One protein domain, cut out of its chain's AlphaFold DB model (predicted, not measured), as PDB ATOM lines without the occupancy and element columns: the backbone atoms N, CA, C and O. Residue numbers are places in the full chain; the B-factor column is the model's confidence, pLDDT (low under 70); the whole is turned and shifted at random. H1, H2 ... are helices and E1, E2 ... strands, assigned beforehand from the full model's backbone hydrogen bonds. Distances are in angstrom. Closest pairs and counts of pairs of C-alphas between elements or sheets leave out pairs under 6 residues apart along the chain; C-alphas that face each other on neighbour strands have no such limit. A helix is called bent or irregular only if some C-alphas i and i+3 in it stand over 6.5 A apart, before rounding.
ATOM      1  N   HIS A  34      45.446  53.217 -31.109       84.75
ATOM      2  CA  HIS A  34      44.883  51.867 -30.987       84.75
ATOM      3  C   HIS A  34      45.596  50.846 -31.870       84.75
ATOM      4  O   HIS A  34      45.144  50.539 -32.963       84.75
ATOM      5  N   ILE A  35      46.711  50.278 -31.441       85.56
ATOM      6  CA  ILE A  35      47.504  49.387 -32.293       85.56
ATOM      7  C   ILE A  35      46.810  48.031 -32.447       85.56
ATOM      8  O   ILE A  35      46.646  47.282 -31.482       85.56
ATOM      9  N   GLN A  36      46.438  47.685 -33.680       86.56
ATOM     10  CA  GLN A  36      45.966  46.347 -34.013       86.56
ATOM     11  C   GLN A  36      47.146  45.413 -34.307       86.56
ATOM     12  O   GLN A  36      47.935  45.639 -35.231       86.56
ATOM     13  N   MET A  37      47.230  44.321 -33.552       85.25
ATOM     14  CA  MET A  37      48.232  43.277 -33.750       85.25
ATOM     15  C   MET A  37      47.783  42.261 -34.803       85.25
ATOM     16  O   MET A  37      46.605  42.156 -35.155       85.25
ATOM     17  N   LYS A  38      48.726  41.450 -35.296       84.75
ATOM     18  CA  LYS A  38      48.365  40.239 -36.046       84.75
ATOM     19  C   LYS A  38      47.551  39.305 -35.145       84.75
ATOM     20  O   LYS A  38      47.719  39.301 -33.929       84.75
ATOM     21  N   PHE A  39      46.661  38.525 -35.754       88.44
ATOM     22  CA  PHE A  39      45.900  37.530 -35.007       88.44
ATOM     23  C   PHE A  39      46.825  36.457 -34.430       88.44
ATOM     24  O   PHE A  39      47.845  36.110 -35.027       88.44
ATOM     25  N   ILE A  40      46.435  35.927 -33.277       90.12
ATOM     26  CA  ILE A  40      47.128  34.872 -32.544       90.12
ATOM     27  C   ILE A  40      46.166  33.695 -32.412       90.12
ATOM     28  O   ILE A  40      44.971  33.879 -32.181       90.12
ATOM     29  N   MET A  41      46.684  32.481 -32.570       92.12
ATOM     30  CA  MET A  41      45.923  31.257 -32.341       92.12
ATOM     31  C   MET A  41      45.870  30.984 -30.837       92.12
ATOM     32  O   MET A  41      46.853  30.538 -30.249       92.12
ATOM     33  N   ALA A  42      44.737  31.286 -30.205       94.44
ATOM     34  CA  ALA A  42      44.554  31.095 -28.773       94.44
ATOM     35  C   ALA A  42      44.016  29.682 -28.478       94.44
ATOM     36  O   ALA A  42      43.122  29.217 -29.195       94.44
ATOM     37  N   PRO A  43      44.509  28.986 -27.437       96.00
ATOM     38  CA  PRO A  43      43.875  27.775 -26.932       96.00
ATOM     39  C   PRO A  43      42.475  28.084 -26.392       96.00
ATOM     40  O   PRO A  43      42.248  29.097 -25.725       96.00
ATOM     41  N   VAL A  44      41.542  27.176 -26.670       95.94
ATOM     42  CA  VAL A  44      40.128  27.340 -26.332       95.94
ATOM     43  C   VAL A  44      39.621  26.111 -25.593       95.94
ATOM     44  O   VAL A  44      39.935  24.976 -25.956       95.94
ATOM     45  N   LYS A  45      38.801  26.331 -24.567       96.56
ATOM     46  CA  LYS A  45      38.007  25.298 -23.899       96.56
ATOM     47  C   LYS A  45      36.529  25.544 -24.163       96.56
ATOM     48  O   LYS A  45      36.106  26.689 -24.243       96.56
ATOM     49  N   ASP A  46      35.731  24.494 -24.309       95.19
ATOM     50  CA  ASP A  46      34.275  24.646 -24.341       95.19
ATOM     51  C   ASP A  46      33.714  25.013 -22.956       95.19
ATOM     52  O   ASP A  46      34.407  24.943 -21.942       95.19
ATOM     53  N   TYR A  47      32.432  25.376 -22.900       91.81
ATOM     54  CA  TYR A  47      31.719  25.658 -21.646       91.81
ATOM     55  C   TYR A  47      31.706  24.491 -20.634       91.81
ATOM     56  O   TYR A  47      31.299  24.687 -19.492       91.81
ATOM     57  N   LYS A  48      32.111  23.274 -21.034       93.19
ATOM     58  CA  LYS A  48      32.282  22.098 -20.159       93.19
ATOM     59  C   LYS A  48      33.748  21.878 -19.756       93.19
ATOM     60  O   LYS A  48      34.059  20.873 -19.126       93.19
ATOM     61  N   GLY A  49      34.652  22.780 -20.135       92.50
ATOM     62  CA  GLY A  49      36.079  22.717 -19.831       92.50
ATOM     63  C   GLY A  49      36.899  21.804 -20.749       92.50
ATOM     64  O   GLY A  49      38.092  21.624 -20.499       92.50
ATOM     65  N   ARG A  50      36.310  21.238 -21.809       94.25
ATOM     66  CA  ARG A  50      37.023  20.355 -22.745       94.25
ATOM     67  C   ARG A  50      37.811  21.180 -23.748       94.25
ATOM     68  O   ARG A  50      37.277  22.125 -24.326       94.25
ATOM     69  N   SER A  51      39.057  20.793 -23.998       93.00
ATOM     70  CA  SER A  51      39.888  21.438 -25.012       93.00
ATOM     71  C   SER A  51      39.232  21.365 -26.391       93.00
ATOM     72  O   SER A  51      38.713  20.326 -26.810       93.00
ATOM     73  N   ARG A  52      39.265  22.485 -27.102       91.25
ATOM     74  CA  ARG A  52      38.890  22.611 -28.510       91.25
ATOM     75  C   ARG A  52      40.137  22.992 -29.307       91.25
ATOM     76  O   ARG A  52      41.161  23.362 -28.734       91.25
ATOM     77  N   GLY A  53      40.052  22.875 -30.632       87.69
ATOM     78  CA  GLY A  53      41.103  23.384 -31.512       87.69
ATOM     79  C   GLY A  53      41.345  24.881 -31.268       87.69
ATOM     80  O   GLY A  53      40.428  25.578 -30.818       87.69
ATOM     81  N   PRO A  54      42.561  25.382 -31.532       91.38
ATOM     82  CA  PRO A  54      42.866  26.785 -31.311       91.38
ATOM     83  C   PRO A  54      42.021  27.669 -32.232       91.38
ATOM     84  O   PRO A  54      41.731  27.299 -33.372       91.38
ATOM     85  N   MET A  55      41.650  28.856 -31.752       92.12
ATOM     86  CA  MET A  55      40.871  29.824 -32.530       92.12
ATOM     87  C   MET A  55      41.634  31.143 -32.684       92.12
ATOM     88  O   MET A  55      42.316  31.565 -31.749       92.12
ATOM     89  N   PRO A  56      41.534  31.809 -33.848       92.06
ATOM     90  CA  PRO A  56      42.201  33.083 -34.070       92.06
ATOM     91  C   PRO A  56      41.544  34.192 -33.247       92.06
ATOM     92  O   PRO A  56      40.320  34.347 -33.258       92.06
ATOM     93  N   VAL A  57      42.368  34.993 -32.579       92.25
ATOM     94  CA  VAL A  57      41.964  36.191 -31.839       92.25
ATOM     95  C   VAL A  57      42.917  37.325 -32.180       92.25
ATOM     96  O   VAL A  57      44.134  37.144 -32.178       92.25
ATOM     97  N   THR A  58      42.375  38.502 -32.464       91.12
ATOM     98  CA  THR A  58      43.160  39.703 -32.737       91.12
ATOM     99  C   THR A  58      43.183  40.620 -31.513       91.12
ATOM    100  O   THR A  58      42.127  41.131 -31.134       91.12
ATOM    101  N   PRO A  59      44.360  40.867 -30.910       92.06
ATOM    102  CA  PRO A  59      44.519  41.894 -29.894       92.06
ATOM    103  C   PRO A  59      44.570  43.292 -30.516       92.06
ATOM    104  O   PRO A  59      45.246  43.522 -31.523       92.06
ATOM    105  N   VAL A  60      43.888  44.232 -29.874       90.75
ATOM    106  CA  VAL A  60      43.964  45.671 -30.137       90.75
ATOM    107  C   VAL A  60      44.362  46.344 -28.836       90.75
ATOM    108  O   VAL A  60      43.721  46.118 -27.814       90.75
ATOM    109  N   MET A  61      45.427  47.134 -28.847       91.19
ATOM    110  CA  MET A  61      45.966  47.762 -27.640       91.19
ATOM    111  C   MET A  61      45.890  49.279 -27.713       91.19
ATOM    112  O   MET A  61      46.185  49.867 -28.750       91.19
ATOM    113  N   THR A  62      45.552  49.901 -26.594       90.94
ATOM    114  CA  THR A  62      45.498  51.353 -26.454       90.94
ATOM    115  C   THR A  62      46.816  51.859 -25.882       90.94
ATOM    116  O   THR A  62      47.172  51.558 -24.738       90.94
ATOM    117  N   VAL A  63      47.536  52.647 -26.670       90.44
ATOM    118  CA  VAL A  63      48.798  53.300 -26.324       90.44
ATOM    119  C   VAL A  63      48.526  54.798 -26.135       90.44
ATOM    120  O   VAL A  63      48.272  55.502 -27.118       90.44
ATOM    121  N   PRO A  64      48.575  55.313 -24.893       88.38
ATOM    122  CA  PRO A  64      48.225  56.707 -24.610       88.38
ATOM    123  C   PRO A  64      49.193  57.725 -25.221       88.38
ATOM    124  O   PRO A  64      48.820  58.861 -25.492       88.38
ATOM    125  N   ARG A  65      50.464  57.345 -25.418       84.56
ATOM    126  CA  ARG A  65      51.506  58.243 -25.933       84.56
ATOM    127  C   ARG A  65      51.892  57.850 -27.351       84.56
ATOM    128  O   ARG A  65      52.371  56.740 -27.565       84.56
ATOM    129  N   ALA A  66      51.763  58.774 -28.299       78.75
ATOM    130  CA  ALA A  66      52.123  58.527 -29.697       78.75
ATOM    131  C   ALA A  66      53.586  58.079 -29.866       78.75
ATOM    132  O   ALA A  66      53.868  57.171 -30.642       78.75
ATOM    133  N   ASP A  67      54.507  58.633 -29.072       82.81
ATOM    134  CA  ASP A  67      55.927  58.260 -29.116       82.81
ATOM    135  C   ASP A  67      56.199  56.807 -28.684       82.81
ATOM    136  O   ASP A  67      57.198  56.220 -29.099       82.81
ATOM    137  N   ASP A  68      55.314  56.196 -27.887       87.62
ATOM    138  CA  ASP A  68      55.461  54.795 -27.474       87.62
ATOM    139  C   ASP A  68      54.965  53.817 -28.541       87.62
ATOM    140  O   ASP A  68      55.349  52.646 -28.524       87.62
ATOM    141  N   ALA A  69      54.148  54.275 -29.495       85.12
ATOM    142  CA  ALA A  69      53.540  53.400 -30.491       85.12
ATOM    143  C   ALA A  69      54.594  52.670 -31.338       85.12
ATOM    144  O   ALA A  69      54.457  51.475 -31.605       85.12
ATOM    145  N   ALA A  70      55.685  53.355 -31.694       84.00
ATOM    146  CA  ALA A  70      56.793  52.755 -32.435       84.00
ATOM    147  C   ALA A  70      57.502  51.657 -31.630       84.00
ATOM    148  O   ALA A  70      57.775  50.584 -32.165       84.00
ATOM    149  N   ILE A  71      57.745  51.883 -30.335       88.62
ATOM    150  CA  ILE A  71      58.418  50.911 -29.459       88.62
ATOM    151  C   ILE A  71      57.542  49.673 -29.264       88.62
ATOM    152  O   ILE A  71      58.023  48.538 -29.360       88.62
ATOM    153  N   VAL A  72      56.247  49.889 -29.032       90.06
ATOM    154  CA  VAL A  72      55.248  48.822 -28.936       90.06
ATOM    155  C   VAL A  72      55.236  47.999 -30.226       90.06
ATOM    156  O   VAL A  72      55.296  46.770 -30.177       90.06
ATOM    157  N   CYS A  73      55.271  48.660 -31.382       88.06
ATOM    158  CA  CYS A  73      55.307  47.992 -32.675       88.06
ATOM    159  C   CYS A  73      56.598  47.216 -32.957       88.06
ATOM    160  O   CYS A  73      56.534  46.084 -33.437       88.06
ATOM    161  N   GLN A  74      57.762  47.764 -32.616       88.81
ATOM    162  CA  GLN A  74      59.046  47.055 -32.721       88.81
ATOM    163  C   GLN A  74      59.120  45.851 -31.777       88.81
ATOM    164  O   GLN A  74      59.774  44.850 -32.072       88.81
ATOM    165  N   SER A  75      58.412  45.922 -30.652       92.19
ATOM    166  CA  SER A  75      58.358  44.863 -29.646       92.19
ATOM    167  C   SER A  75      57.266  43.827 -29.914       92.19
ATOM    168  O   SER A  75      57.060  42.939 -29.084       92.19
ATOM    169  N   ALA A  76      56.588  43.890 -31.065       90.44
ATOM    170  CA  ALA A  76      55.456  43.028 -31.389       90.44
ATOM    171  C   ALA A  76      55.709  41.518 -31.176       90.44
ATOM    172  O   ALA A  76      54.830  40.867 -30.611       90.44
ATOM    173  N   PRO A  77      56.876  40.936 -31.534       91.88
ATOM    174  CA  PRO A  77      57.159  39.531 -31.231       91.88
ATOM    175  C   PRO A  77      57.138  39.219 -29.726       91.88
ATOM    176  O   PRO A  77      56.473  38.279 -29.309       91.88
ATOM    177  N   ARG A  78      57.763  40.063 -28.893       94.88
ATOM    178  CA  ARG A  78      57.803  39.871 -27.428       94.88
ATOM    179  C   ARG A  78      56.426  40.042 -26.795       94.88
ATOM    180  O   ARG A  78      56.071  39.330 -25.860       94.88
ATOM    181  N   ILE A  79      55.645  40.990 -27.312       95.25
ATOM    182  CA  ILE A  79      54.250  41.183 -26.910       95.25
ATOM    183  C   ILE A  79      53.439  39.924 -27.238       95.25
ATOM    184  O   ILE A  79      52.684  39.453 -26.389       95.25
ATOM    185  N   ASN A  80      53.609  39.352 -28.435       94.38
ATOM    186  CA  ASN A  80      52.918  38.124 -28.825       94.38
ATOM    187  C   ASN A  80      53.283  36.955 -27.907       94.38
ATOM    188  O   ASN A  80      52.379  36.253 -27.465       94.38
ATOM    189  N   ASP A  81      54.560  36.787 -27.564       95.88
ATOM    190  CA  ASP A  81      54.997  35.740 -26.633       95.88
ATOM    191  C   ASP A  81      54.335  35.898 -25.256       95.88
ATOM    192  O   ASP A  81      53.833  34.929 -24.681       95.88
ATOM    193  N   ALA A  82      54.249  37.134 -24.750       96.94
ATOM    194  CA  ALA A  82      53.559  37.425 -23.496       96.94
ATOM    195  C   ALA A  82      52.060  37.093 -23.569       96.94
ATOM    196  O   ALA A  82      51.513  36.493 -22.642       96.94
ATOM    197  N   ILE A  83      51.396  37.447 -24.674       96.50
ATOM    198  CA  ILE A  83      49.976  37.138 -24.894       96.50
ATOM    199  C   ILE A  83      49.754  35.623 -24.967       96.50
ATOM    200  O   ILE A  83      48.843  35.104 -24.320       96.50
ATOM    201  N   ILE A  84      50.599  34.911 -25.714       95.06
ATOM    202  CA  ILE A  84      50.553  33.451 -25.834       95.06
ATOM    203  C   ILE A  84      50.699  32.819 -24.450       95.06
ATOM    204  O   ILE A  84      49.860  32.002 -24.072       95.06
ATOM    205  N   GLY A  85      51.691  33.241 -23.660       96.19
ATOM    206  CA  GLY A  85      51.880  32.750 -22.294       96.19
ATOM    207  C   GLY A  85      50.619  32.897 -21.439       96.19
ATOM    208  O   GLY A  85      50.197  31.943 -20.784       96.19
ATOM    209  N   VAL A  86      49.952  34.053 -21.512       96.75
ATOM    210  CA  VAL A  86      48.691  34.277 -20.788       96.75
ATOM    211  C   VAL A  86      47.585  33.353 -21.277       96.75
ATOM    212  O   VAL A  86      46.906  32.761 -20.438       96.75
ATOM    213  N   PHE A  87      47.398  33.201 -22.591       95.81
ATOM    214  CA  PHE A  87      46.346  32.334 -23.125       95.81
ATOM    215  C   PHE A  87      46.582  30.855 -22.812       95.81
ATOM    216  O   PHE A  87      45.622  30.134 -22.565       95.81
ATOM    217  N   PHE A  88      47.829  30.384 -22.766       93.81
ATOM    218  CA  PHE A  88      48.114  29.006 -22.360       93.81
ATOM    219  C   PHE A  88      47.826  28.762 -20.874       93.81
ATOM    220  O   PHE A  88      47.283  27.711 -20.529       93.81
ATOM    221  N   SER A  89      48.117  29.728 -19.998       94.69
ATOM    222  CA  SER A  89      47.736  29.641 -18.580       94.69
ATOM    223  C   SER A  89      46.231  29.826 -18.356       94.69
ATOM    224  O   SER A  89      45.658  29.221 -17.452       94.69
ATOM    225  N   HIS A  90      45.579  30.637 -19.191       94.75
ATOM    226  CA  HIS A  90      44.161  30.975 -19.100       94.75
ATOM    227  C   HIS A  90      43.487  30.837 -20.476       94.75
ATOM    228  O   HIS A  90      43.260  31.848 -21.150       94.75
ATOM    229  N   PRO A  91      43.165  29.602 -20.907       95.19
ATOM    230  CA  PRO A  91      42.504  29.373 -22.186       95.19
ATOM    231  C   PRO A  91      41.177  30.118 -22.281       95.19
ATOM    232  O   PRO A  91      40.444  30.230 -21.294       95.19
ATOM    233  N   LEU A  92      40.849  30.588 -23.482       96.12
ATOM    234  CA  LEU A  92      39.584  31.274 -23.730       96.12
ATOM    235  C   LEU A  92      38.422  30.283 -23.684       96.12
ATOM    236  O   LEU A  92      38.580  29.106 -24.018       96.12
ATOM    237  N   ILE A  93      37.245  30.761 -23.292       96.19
ATOM    238  CA  ILE A  93      36.055  29.918 -23.178       96.19
ATOM    239  C   ILE A  93      35.175  30.101 -24.411       96.19
ATOM    240  O   ILE A  93      34.796  31.216 -24.756       96.19
ATOM    241  N   LEU A  94      34.842  28.997 -25.074       95.19
ATOM    242  CA  LEU A  94      33.854  28.937 -26.141       95.19
ATOM    243  C   LEU A  94      32.466  28.762 -25.531       95.19
ATOM    244  O   LEU A  94      32.168  27.748 -24.885       95.19
ATOM    245  N   GLN A  95      31.622  29.754 -25.766       94.00
ATOM    246  CA  GLN A  95      30.231  29.764 -25.354       94.00
ATOM    247  C   GLN A  95      29.391  28.800 -26.206       94.00
ATOM    248  O   GLN A  95      29.837  28.258 -27.221       94.00
ATOM    249  N   ARG A  96      28.155  28.534 -25.766       91.81
ATOM    250  CA  ARG A  96      27.251  27.584 -26.441       91.81
ATOM    251  C   ARG A  96      26.825  28.040 -27.837       91.81
ATOM    252  O   ARG A  96      26.509  27.194 -28.664       91.81
ATOM    253  N   ASP A  97      26.834  29.344 -28.076       90.88
ATOM    254  CA  ASP A  97      26.522  29.993 -29.352       90.88
ATOM    255  C   ASP A  97      27.697  29.972 -30.353       90.88
ATOM    256  O   ASP A  97      27.549  30.415 -31.488       90.88
ATOM    257  N   GLY A  98      28.862  29.437 -29.961       87.31
ATOM    258  CA  GLY A  98      30.063  29.394 -30.798       87.31
ATOM    259  C   GLY A  98      30.925  30.661 -30.739       87.31
ATOM    260  O   GLY A  98      31.934  30.746 -31.450       87.31
ATOM    261  N   HIS A  99      30.585  31.624 -29.880       91.75
ATOM    262  CA  HIS A  99      31.388  32.818 -29.648       91.75
ATOM    263  C   HIS A  99      32.400  32.622 -28.519       91.75
ATOM    264  O   HIS A  99      32.187  31.867 -27.569       91.75
ATOM    265  N   LEU A 100      33.547  33.296 -28.628       92.94
ATOM    266  CA  LEU A 100      34.523  33.318 -27.542       92.94
ATOM    267  C   LEU A 100      34.068  34.303 -26.463       92.94
ATOM    268  O   LEU A 100      33.697  35.437 -26.758       92.94
ATOM    269  N   GLN A 101      34.148  33.892 -25.203       93.38
ATOM    270  CA  GLN A 101      34.054  34.790 -24.062       93.38
ATOM    271  C   GLN A 101      35.355  35.591 -23.961       93.38
ATOM    272  O   GLN A 101      36.372  35.102 -23.467       93.38
ATOM    273  N   LEU A 102      35.325  36.811 -24.493       91.50
ATOM    274  CA  LEU A 102      36.475  37.719 -24.529       91.50
ATOM    275  C   LEU A 102      36.441  38.761 -23.404       91.50
ATOM    276  O   LEU A 102      37.472  39.362 -23.088       91.50
ATOM    277  N   ASP A 103      35.281  38.937 -22.770       87.62
ATOM    278  CA  ASP A 103      35.093  39.872 -21.667       87.62
ATOM    279  C   ASP A 103      36.025  39.526 -20.502       87.62
ATOM    280  O   ASP A 103      36.115  38.384 -20.046       87.62
ATOM    281  N   GLY A 104      36.782  40.521 -20.042       87.94
ATOM    282  CA  GLY A 104      37.754  40.356 -18.961       87.94
ATOM    283  C   GLY A 104      39.043  39.610 -19.338       87.94
ATOM    284  O   GLY A 104      39.963  39.572 -18.520       87.94
ATOM    285  N   ALA A 105      39.175  39.062 -20.552       92.25
ATOM    286  CA  ALA A 105      40.438  38.477 -21.017       92.25
ATOM    287  C   ALA A 105      41.451  39.561 -21.426       92.25
ATOM    288  O   ALA A 105      42.629  39.458 -21.093       92.25
ATOM    289  N   GLY A 106      40.984  40.634 -22.071       92.12
ATOM    290  CA  GLY A 106      41.804  41.786 -22.461       92.12
ATOM    291  C   GLY A 106      42.565  42.445 -21.298       92.12
ATOM    292  O   GLY A 106      43.795  42.490 -21.333       92.12
ATOM    293  N   PRO A 107      41.893  42.860 -20.207       94.69
ATOM    294  CA  PRO A 107      42.553  43.459 -19.042       94.69
ATOM    295  C   PRO A 107      43.664  42.594 -18.424       94.69
ATOM    296  O   PRO A 107      44.671  43.120 -17.949       94.69
ATOM    297  N   LYS A 108      43.540  41.259 -18.484       95.50
ATOM    298  CA  LYS A 108      44.566  40.324 -17.982       95.50
ATOM    299  C   LYS A 108      45.865  40.364 -18.792       95.50
ATOM    300  O   LYS A 108      46.894  39.913 -18.292       95.50
ATOM    301  N   LEU A 109      45.839  40.901 -20.013       96.69
ATOM    302  CA  LEU A 109      47.003  41.003 -20.896       96.69
ATOM    303  C   LEU A 109      47.846  42.254 -20.630       96.69
ATOM    304  O   LEU A 109      49.052  42.218 -20.863       96.69
ATOM    305  N   VAL A 110      47.258  43.333 -20.099       97.06
ATOM    306  CA  VAL A 110      47.938  44.631 -19.919       97.06
ATOM    307  C   VAL A 110      49.216  44.489 -19.085       97.06
ATOM    308  O   VAL A 110      50.292  44.916 -19.503       97.06
ATOM    309  N   GLY A 111      49.124  43.842 -17.920       97.38
ATOM    310  CA  GLY A 111      50.268  43.632 -17.029       97.38
ATOM    311  C   GLY A 111      51.400  42.816 -17.677       97.38
ATOM    312  O   GLY A 111      52.531  43.299 -17.732       97.38
ATOM    313  N   PRO A 112      51.129  41.596 -18.175       97.56
ATOM    314  CA  PRO A 112      52.097  40.784 -18.917       97.56
ATOM    315  C   PRO A 112      52.761  41.511 -20.094       97.56
ATOM    316  O   PRO A 112      53.980  41.432 -20.235       97.56
ATOM    317  N   ILE A 113      51.994  42.259 -20.889       97.19
ATOM    318  CA  ILE A 113      52.516  43.023 -22.030       97.19
ATOM    319  C   ILE A 113      53.459  44.132 -21.560       97.19
ATOM    320  O   ILE A 113      54.583  44.230 -22.044       97.19
ATOM    321  N   ASN A 114      53.049  44.934 -20.577       97.44
ATOM    322  CA  ASN A 114      53.896  46.004 -20.046       97.44
ATOM    323  C   ASN A 114      55.170  45.464 -19.378       97.44
ATOM    324  O   ASN A 114      56.224  46.093 -19.466       97.44
ATOM    325  N   ARG A 115      55.117  44.271 -18.768       96.69
ATOM    326  CA  ARG A 115      56.326  43.583 -18.284       96.69
ATOM    327  C   ARG A 115      57.255  43.186 -19.429       96.69
ATOM    328  O   ARG A 115      58.454  43.406 -19.315       96.69
ATOM    329  N   ALA A 116      56.719  42.660 -20.530       95.12
ATOM    330  CA  ALA A 116      57.515  42.317 -21.712       95.12
ATOM    331  C   ALA A 116      58.147  43.552 -22.382       95.12
ATOM    332  O   ALA A 116      59.231  43.461 -22.957       95.12
ATOM    333  N   LEU A 117      57.488  44.708 -22.273       94.06
ATOM    334  CA  LEU A 117      57.987  46.003 -22.741       94.06
ATOM    335  C   LEU A 117      58.976  46.671 -21.774       94.06
ATOM    336  O   LEU A 117      59.647  47.626 -22.153       94.06
ATOM    337  N   GLY A 118      59.054  46.214 -20.521       94.25
ATOM    338  CA  GLY A 118      59.863  46.839 -19.468       94.25
ATOM    339  C   GLY A 118      59.343  48.201 -18.986       94.25
ATOM    340  O   GLY A 118      59.992  48.849 -18.167       94.25
ATOM    341  N   LYS A 119      58.181  48.654 -19.473       93.25
ATOM    342  CA  LYS A 119      57.547  49.929 -19.110       93.25
ATOM    343  C   LYS A 119      56.035  49.852 -19.332       93.25
ATOM    344  O   LYS A 119      55.563  49.133 -20.208       93.25
ATOM    345  N   ALA A 120      55.274  50.635 -18.569       94.50
ATOM    346  CA  ALA A 120      53.839  50.811 -18.772       94.50
ATOM    347  C   ALA A 120      53.560  51.706 -19.995       94.50
ATOM    348  O   ALA A 120      53.520  52.928 -19.872       94.50
ATOM    349  N   MET A 121      53.416  51.094 -21.174       93.50
ATOM    350  CA  MET A 121      53.111  51.785 -22.439       93.50
ATOM    351  C   MET A 121      51.692  51.489 -22.940       93.50
ATOM    352  O   MET A 121      51.104  52.300 -23.651       93.50
ATOM    353  N   VAL A 122      51.136  50.336 -22.566       94.00
ATOM    354  CA  VAL A 122      49.781  49.914 -22.927       94.00
ATOM    355  C   VAL A 122      48.843  50.174 -21.754       94.00
ATOM    356  O   VAL A 122      49.115  49.744 -20.632       94.00
ATOM    357  N   SER A 123      47.744  50.871 -22.024       94.00
ATOM    358  CA  SER A 123      46.701  51.186 -21.036       94.00
ATOM    359  C   SER A 123      45.586  50.146 -21.032       94.00
ATOM    360  O   SER A 123      45.190  49.664 -19.976       94.00
ATOM    361  N   GLU A 124      45.133  49.746 -22.218       93.12
ATOM    362  CA  GLU A 124      44.005  48.837 -22.398       93.12
ATOM    363  C   GLU A 124      44.302  47.836 -23.508       93.12
ATOM    364  O   GLU A 124      45.067  48.115 -24.436       93.12
ATOM    365  N   VAL A 125      43.683  46.661 -23.415       94.00
ATOM    366  CA  VAL A 125      43.728  45.644 -24.463       94.00
ATOM    367  C   VAL A 125      42.322  45.126 -24.688       94.00
ATOM    368  O   VAL A 125      41.668  44.644 -23.763       94.00
ATOM    369  N   PHE A 126      41.894  45.174 -25.940       92.19
ATOM    370  CA  PHE A 126      40.663  44.589 -26.437       92.19
ATOM    371  C   PHE A 126      40.995  43.367 -27.285       92.19
ATOM    372  O   PHE A 126      42.023  43.316 -27.964       92.19
ATOM    373  N   LEU A 127      40.117  42.373 -27.254       92.38
ATOM    374  CA  LEU A 127      40.240  41.175 -28.071       92.38
ATOM    375  C   LEU A 127      39.081  41.117 -29.055       92.38
ATOM    376  O   LEU A 127      37.932  41.360 -28.695       92.38
ATOM    377  N   ILE A 128      39.387  40.751 -30.293       90.81
ATOM    378  CA  ILE A 128      38.403  40.529 -31.348       90.81
ATOM    379  C   ILE A 128      38.497  39.065 -31.766       90.81
ATOM    380  O   ILE A 128      39.578  38.580 -32.094       90.81
ATOM    381  N   GLN A 129      37.372  38.352 -31.785       88.81
ATOM    382  CA  GLN A 129      37.322  36.991 -32.318       88.81
ATOM    383  C   GLN A 129      37.550  37.011 -33.840       88.81
ATOM    384  O   GLN A 129      36.884  37.747 -34.578       88.81
ATOM    385  N   GLY A 130      38.457  36.158 -34.318       83.62
ATOM    386  CA  GLY A 130      38.807  36.024 -35.730       83.62
ATOM    387  C   GLY A 130      40.105  36.732 -36.120       83.62
ATOM    388  O   GLY A 130      40.676  37.502 -35.359       83.62
ATOM    389  N   GLY A 131      40.548  36.496 -37.357       66.56
ATOM    390  CA  GLY A 131      41.654  37.219 -37.996       66.56
ATOM    391  C   GLY A 131      41.190  38.484 -38.718       66.56
ATOM    392  O   GLY A 131      41.502  38.674 -39.894       66.56
ATOM    393  N   LYS A 132      40.368  39.312 -38.064       61.34
ATOM    394  CA  LYS A 132      39.771  40.489 -38.710       61.34
ATOM    395  C   LYS A 132      40.823  41.587 -38.861       61.34
ATOM    396  O   LYS A 132      41.411  41.999 -37.872       61.34
ATOM    397  N   LYS A 133      41.035  42.103 -40.074       55.47
ATOM    398  CA  LYS A 133      41.744  43.377 -40.283       55.47
ATOM    399  C   LYS A 133      40.724  44.510 -40.153       55.47
ATOM    400  O   LYS A 133      39.731  44.498 -40.881       55.47
ATOM    401  N   LEU A 134      40.945  45.464 -39.250       55.72
ATOM    402  CA  LEU A 134      40.208  46.729 -39.257       55.72
ATOM    403  C   LEU A 134      40.701  47.490 -40.493       55.72
ATOM    404  O   LEU A 134      41.848  47.920 -40.524       55.72
ATOM    405  N   GLY A 135      39.926  47.549 -41.580       51.28
ATOM    406  CA  GLY A 135      40.468  48.203 -42.778       51.28
ATOM    407  C   GLY A 135      39.646  48.239 -44.056       51.28
ATOM    408  O   GLY A 135      40.231  48.522 -45.097       51.28
ATOM    409  N   LYS A 136      38.335  47.957 -44.052       51.12
ATOM    410  CA  LYS A 136      37.509  48.159 -45.260       51.12
ATOM    411  C   LYS A 136      36.126  48.734 -44.937       51.12
ATOM    412  O   LYS A 136      35.506  48.350 -43.947       51.12
ATOM    413  N   ALA A 145      39.840  53.162 -36.541       41.19
ATOM    414  CA  ALA A 145      40.111  52.635 -37.871       41.19
ATOM    415  C   ALA A 145      41.351  53.220 -38.554       41.19
ATOM    416  O   ALA A 145      41.860  52.664 -39.529       41.19
ATOM    417  N   THR A 146      41.842  54.344 -38.039       47.38
ATOM    418  CA  THR A 146      43.060  55.017 -38.500       47.38
ATOM    419  C   THR A 146      44.332  54.311 -38.034       47.38
ATOM    420  O   THR A 146      45.399  54.506 -38.618       47.38
ATOM    421  N   THR A 147      44.245  53.427 -37.044       51.34
ATOM    422  CA  THR A 147      45.370  52.623 -36.574       51.34
ATOM    423  C   THR A 147      45.539  51.350 -37.389       51.34
ATOM    424  O   THR A 147      45.285  50.218 -36.972       51.34
ATOM    425  N   GLN A 148      46.038  51.567 -38.600       54.53
ATOM    426  CA  GLN A 148      46.655  50.521 -39.397       54.53
ATOM    427  C   GLN A 148      47.774  49.888 -38.565       54.53
ATOM    428  O   GLN A 148      48.550  50.600 -37.929       54.53
ATOM    429  N   GLY A 149      47.818  48.553 -38.531       62.00
ATOM    430  CA  GLY A 149      48.818  47.798 -37.780       62.00
ATOM    431  C   GLY A 149      50.254  48.264 -38.043       62.00
ATOM    432  O   GLY A 149      50.523  49.055 -38.942       62.00
ATOM    433  N   CYS A 150      51.195  47.729 -37.274       67.12
ATOM    434  CA  CYS A 150      52.542  48.278 -37.114       67.12
ATOM    435  C   CYS A 150      53.361  48.639 -38.366       67.12
ATOM    436  O   CYS A 150      54.326  49.369 -38.210       67.12
ATOM    437  N   GLY A 151      52.993  48.214 -39.579       62.09
ATOM    438  CA  GLY A 151      53.654  48.652 -40.815       62.09
ATOM    439  C   GLY A 151      53.718  50.178 -40.953       62.09
ATOM    440  O   GLY A 151      54.805  50.733 -41.000       62.09
ATOM    441  N   ARG A 152      52.576  50.876 -40.884       63.94
ATOM    442  CA  ARG A 152      52.540  52.335 -41.114       63.94
ATOM    443  C   ARG A 152      53.306  53.126 -40.043       63.94
ATOM    444  O   ARG A 152      53.953  54.120 -40.347       63.94
ATOM    445  N   VAL A 153      53.236  52.668 -38.790       63.50
ATOM    446  CA  VAL A 153      53.937  53.284 -37.648       63.50
ATOM    447  C   VAL A 153      55.451  53.081 -37.756       63.50
ATOM    448  O   VAL A 153      56.218  53.985 -37.423       63.50
ATOM    449  N   LEU A 154      55.890  51.908 -38.222       62.66
ATOM    450  CA  LEU A 154      57.307  51.615 -38.433       62.66
ATOM    451  C   LEU A 154      57.878  52.444 -39.588       62.66
ATOM    452  O   LEU A 154      58.926  53.055 -39.400       62.66
ATOM    453  N   ASP A 155      57.158  52.568 -40.705       69.81
ATOM    454  CA  ASP A 155      57.587  53.374 -41.857       69.81
ATOM    455  C   ASP A 155      57.781  54.860 -41.476       69.81
ATOM    456  O   ASP A 155      58.786  55.489 -41.819       69.81
ATOM    457  N   GLU A 156      56.844  55.430 -40.703       67.88
ATOM    458  CA  GLU A 156      56.948  56.808 -40.193       67.88
ATOM    459  C   GLU A 156      58.119  56.980 -39.214       67.88
ATOM    460  O   GLU A 156      58.823  57.997 -39.246       67.88
ATOM    461  N   TYR A 157      58.348  55.991 -38.346       66.69
ATOM    462  CA  TYR A 157      59.471  56.000 -37.413       66.69
ATOM    463  C   TYR A 157      60.817  55.918 -38.143       66.69
ATOM    464  O   TYR A 157      61.721  56.704 -37.850       66.69
ATOM    465  N   GLU A 158      60.955  55.024 -39.121       70.25
ATOM    466  CA  GLU A 158      62.164  54.888 -39.938       70.25
ATOM    467  C   GLU A 158      62.470  56.178 -40.703       70.25
ATOM    468  O   GLU A 158      63.604  56.665 -40.664       70.25
ATOM    469  N   ALA A 159      61.454  56.806 -41.305       73.25
ATOM    470  CA  ALA A 159      61.604  58.094 -41.976       73.25
ATOM    471  C   ALA A 159      62.062  59.211 -41.016       73.25
ATOM    472  O   ALA A 159      62.920  60.025 -41.374       73.25
ATOM    473  N   ARG A 160      61.535  59.251 -39.782       69.69
ATOM    474  CA  ARG A 160      61.992  60.197 -38.742       69.69
ATOM    475  C   ARG A 160      63.438  59.927 -38.333       69.69
ATOM    476  O   ARG A 160      64.218  60.870 -38.220       69.69
ATOM    477  N   MET A 161      63.808  58.664 -38.139       69.75
ATOM    478  CA  MET A 161      65.169  58.287 -37.752       69.75
ATOM    479  C   MET A 161      66.186  58.577 -38.855       69.75
ATOM    480  O   MET A 161      67.288  59.022 -38.544       69.75
ATOM    481  N   LYS A 162      65.814  58.397 -40.125       76.81
ATOM    482  CA  LYS A 162      66.659  58.754 -41.269       76.81
ATOM    483  C   LYS A 162      66.927  60.264 -41.325       76.81
ATOM    484  O   LYS A 162      68.080  60.678 -41.356       76.81
ATOM    485  N   LYS A 163      65.881  61.085 -41.155       75.00
ATOM    486  CA  LYS A 163      66.015  62.552 -41.054       75.00
ATOM    487  C   LYS A 163      66.905  62.995 -39.890       75.00
ATOM    488  O   LYS A 163      67.659  63.950 -40.031       75.00
ATOM    489  N   LEU A 164      66.826  62.316 -38.743       71.88
ATOM    490  CA  LEU A 164      67.672  62.613 -37.580       71.88
ATOM    491  C   LEU A 164      69.137  62.199 -37.779       71.88
ATOM    492  O   LEU A 164      70.015  62.782 -37.148       71.88
ATOM    493  N   LYS A 165      69.404  61.214 -38.644       70.75
ATOM    494  CA  LYS A 165      70.757  60.773 -39.004       70.75
ATOM    495  C   LYS A 165      71.406  61.608 -40.114       70.75
ATOM    496  O   LYS A 165      72.579  61.396 -40.390       70.75
ATOM    497  N   GLY A 166      70.689  62.579 -40.686       59.62
ATOM    498  CA  GLY A 166      71.225  63.481 -41.710       59.62
ATOM    499  C   GLY A 166      71.398  62.842 -43.092       59.62
ATOM    500  O   GLY A 166      72.222  63.325 -43.863       59.62
TER     501      GLY A 166
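What this domain is: This is residues 34 to 136 and 145 to 166 of the 167 residues of an uncharacterized protein of Varunaivibrio sulfuroxidans (UniProt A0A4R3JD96). Look for a strongly twisted sheet built along one long, bent strand, E3, with helices H1, H2 and H3 over one face and no named helix on the other. H4 packs on H1, and its far part, residues 159 to 165 with Gly 166, sticks out at one end of the long axis, opposite the turn of the E2-E3 hairpin. The printed part has 125 residues, with named elements in the order E1 E2 E3 H1 H2 E4 H3 E5 H4; its class is mixed, helices and strands. The branched sheet is antiparallel but for the parallel pair E2 and E4. The whole is compact, with a radius of gyration of the C-alphas of 15.8 A, yet elongated, spanning 60 by 34 by 21 A.

How they stand to each other: Start at E3, residues 51 to 63, which bends by 66 degrees at residue 54. On one side of it are E1, residues 34 to 36, with N 35 and O 61 at 2.8 A, and E2, residues 40 to 46, with N 42 and O 55 at 2.9 A. On the other side is E5, residues 124 to 129, with N 60 and O 126 at 2.8 A. E4, residues 92 to 94, is beside E2, with N 45 and O 92 at 2.8 A. H2, residues 76 to 89, runs along E2; the closest C-alphas, of Ala 42 and Phe 87, are 6.1 A apart. H3, residues 107 to 117, lies over E3 and E5 at a height over the sheet of 10.1 A, and is only just irregular: C-alphas 108 and 111 are 6.7 A apart. It touches H2 at a steep tilt of 44 degrees, opposite ways, closest at C-alphas 79 and 113, 5.5 A. H1, residues 66 to 74, lies over E1, closest at C-alphas 35 and 69, 7.5 A. H4, residues 151 to 165, touches H1 with residues 153 to 157 alone, about perpendicular at 74 degrees, closest at C-alphas 70 and 153, 6.0 A. Every O i to N i+4 pair is within hydrogen-bond range in H2 and H4, against 3 of 5 in H1 and 5 of 7 in H3.

Where its parts are: Find C-alpha 34, where E1 begins, at (44.883, 51.867, -30.987). E3 runs 33.1 A from C-alpha 51 at (39.888, 21.438, -25.012). H2 measures 20.1 A, and H4 runs 21.0 A to C-alpha 165 at (70.757, 60.773, -39.004).

The domain as a whole: The two C-alphas farthest apart are those of Lys 48 and Gly 166, 60.8 A. Residues 137 to 144 are not printed; C-alphas 136 and 145 are 9.0 A apart across the cut. The link from E4 to H3 is long. Confidence is under 70 at residues 131 to 136, 145 to 157, 160 to 161 and 166.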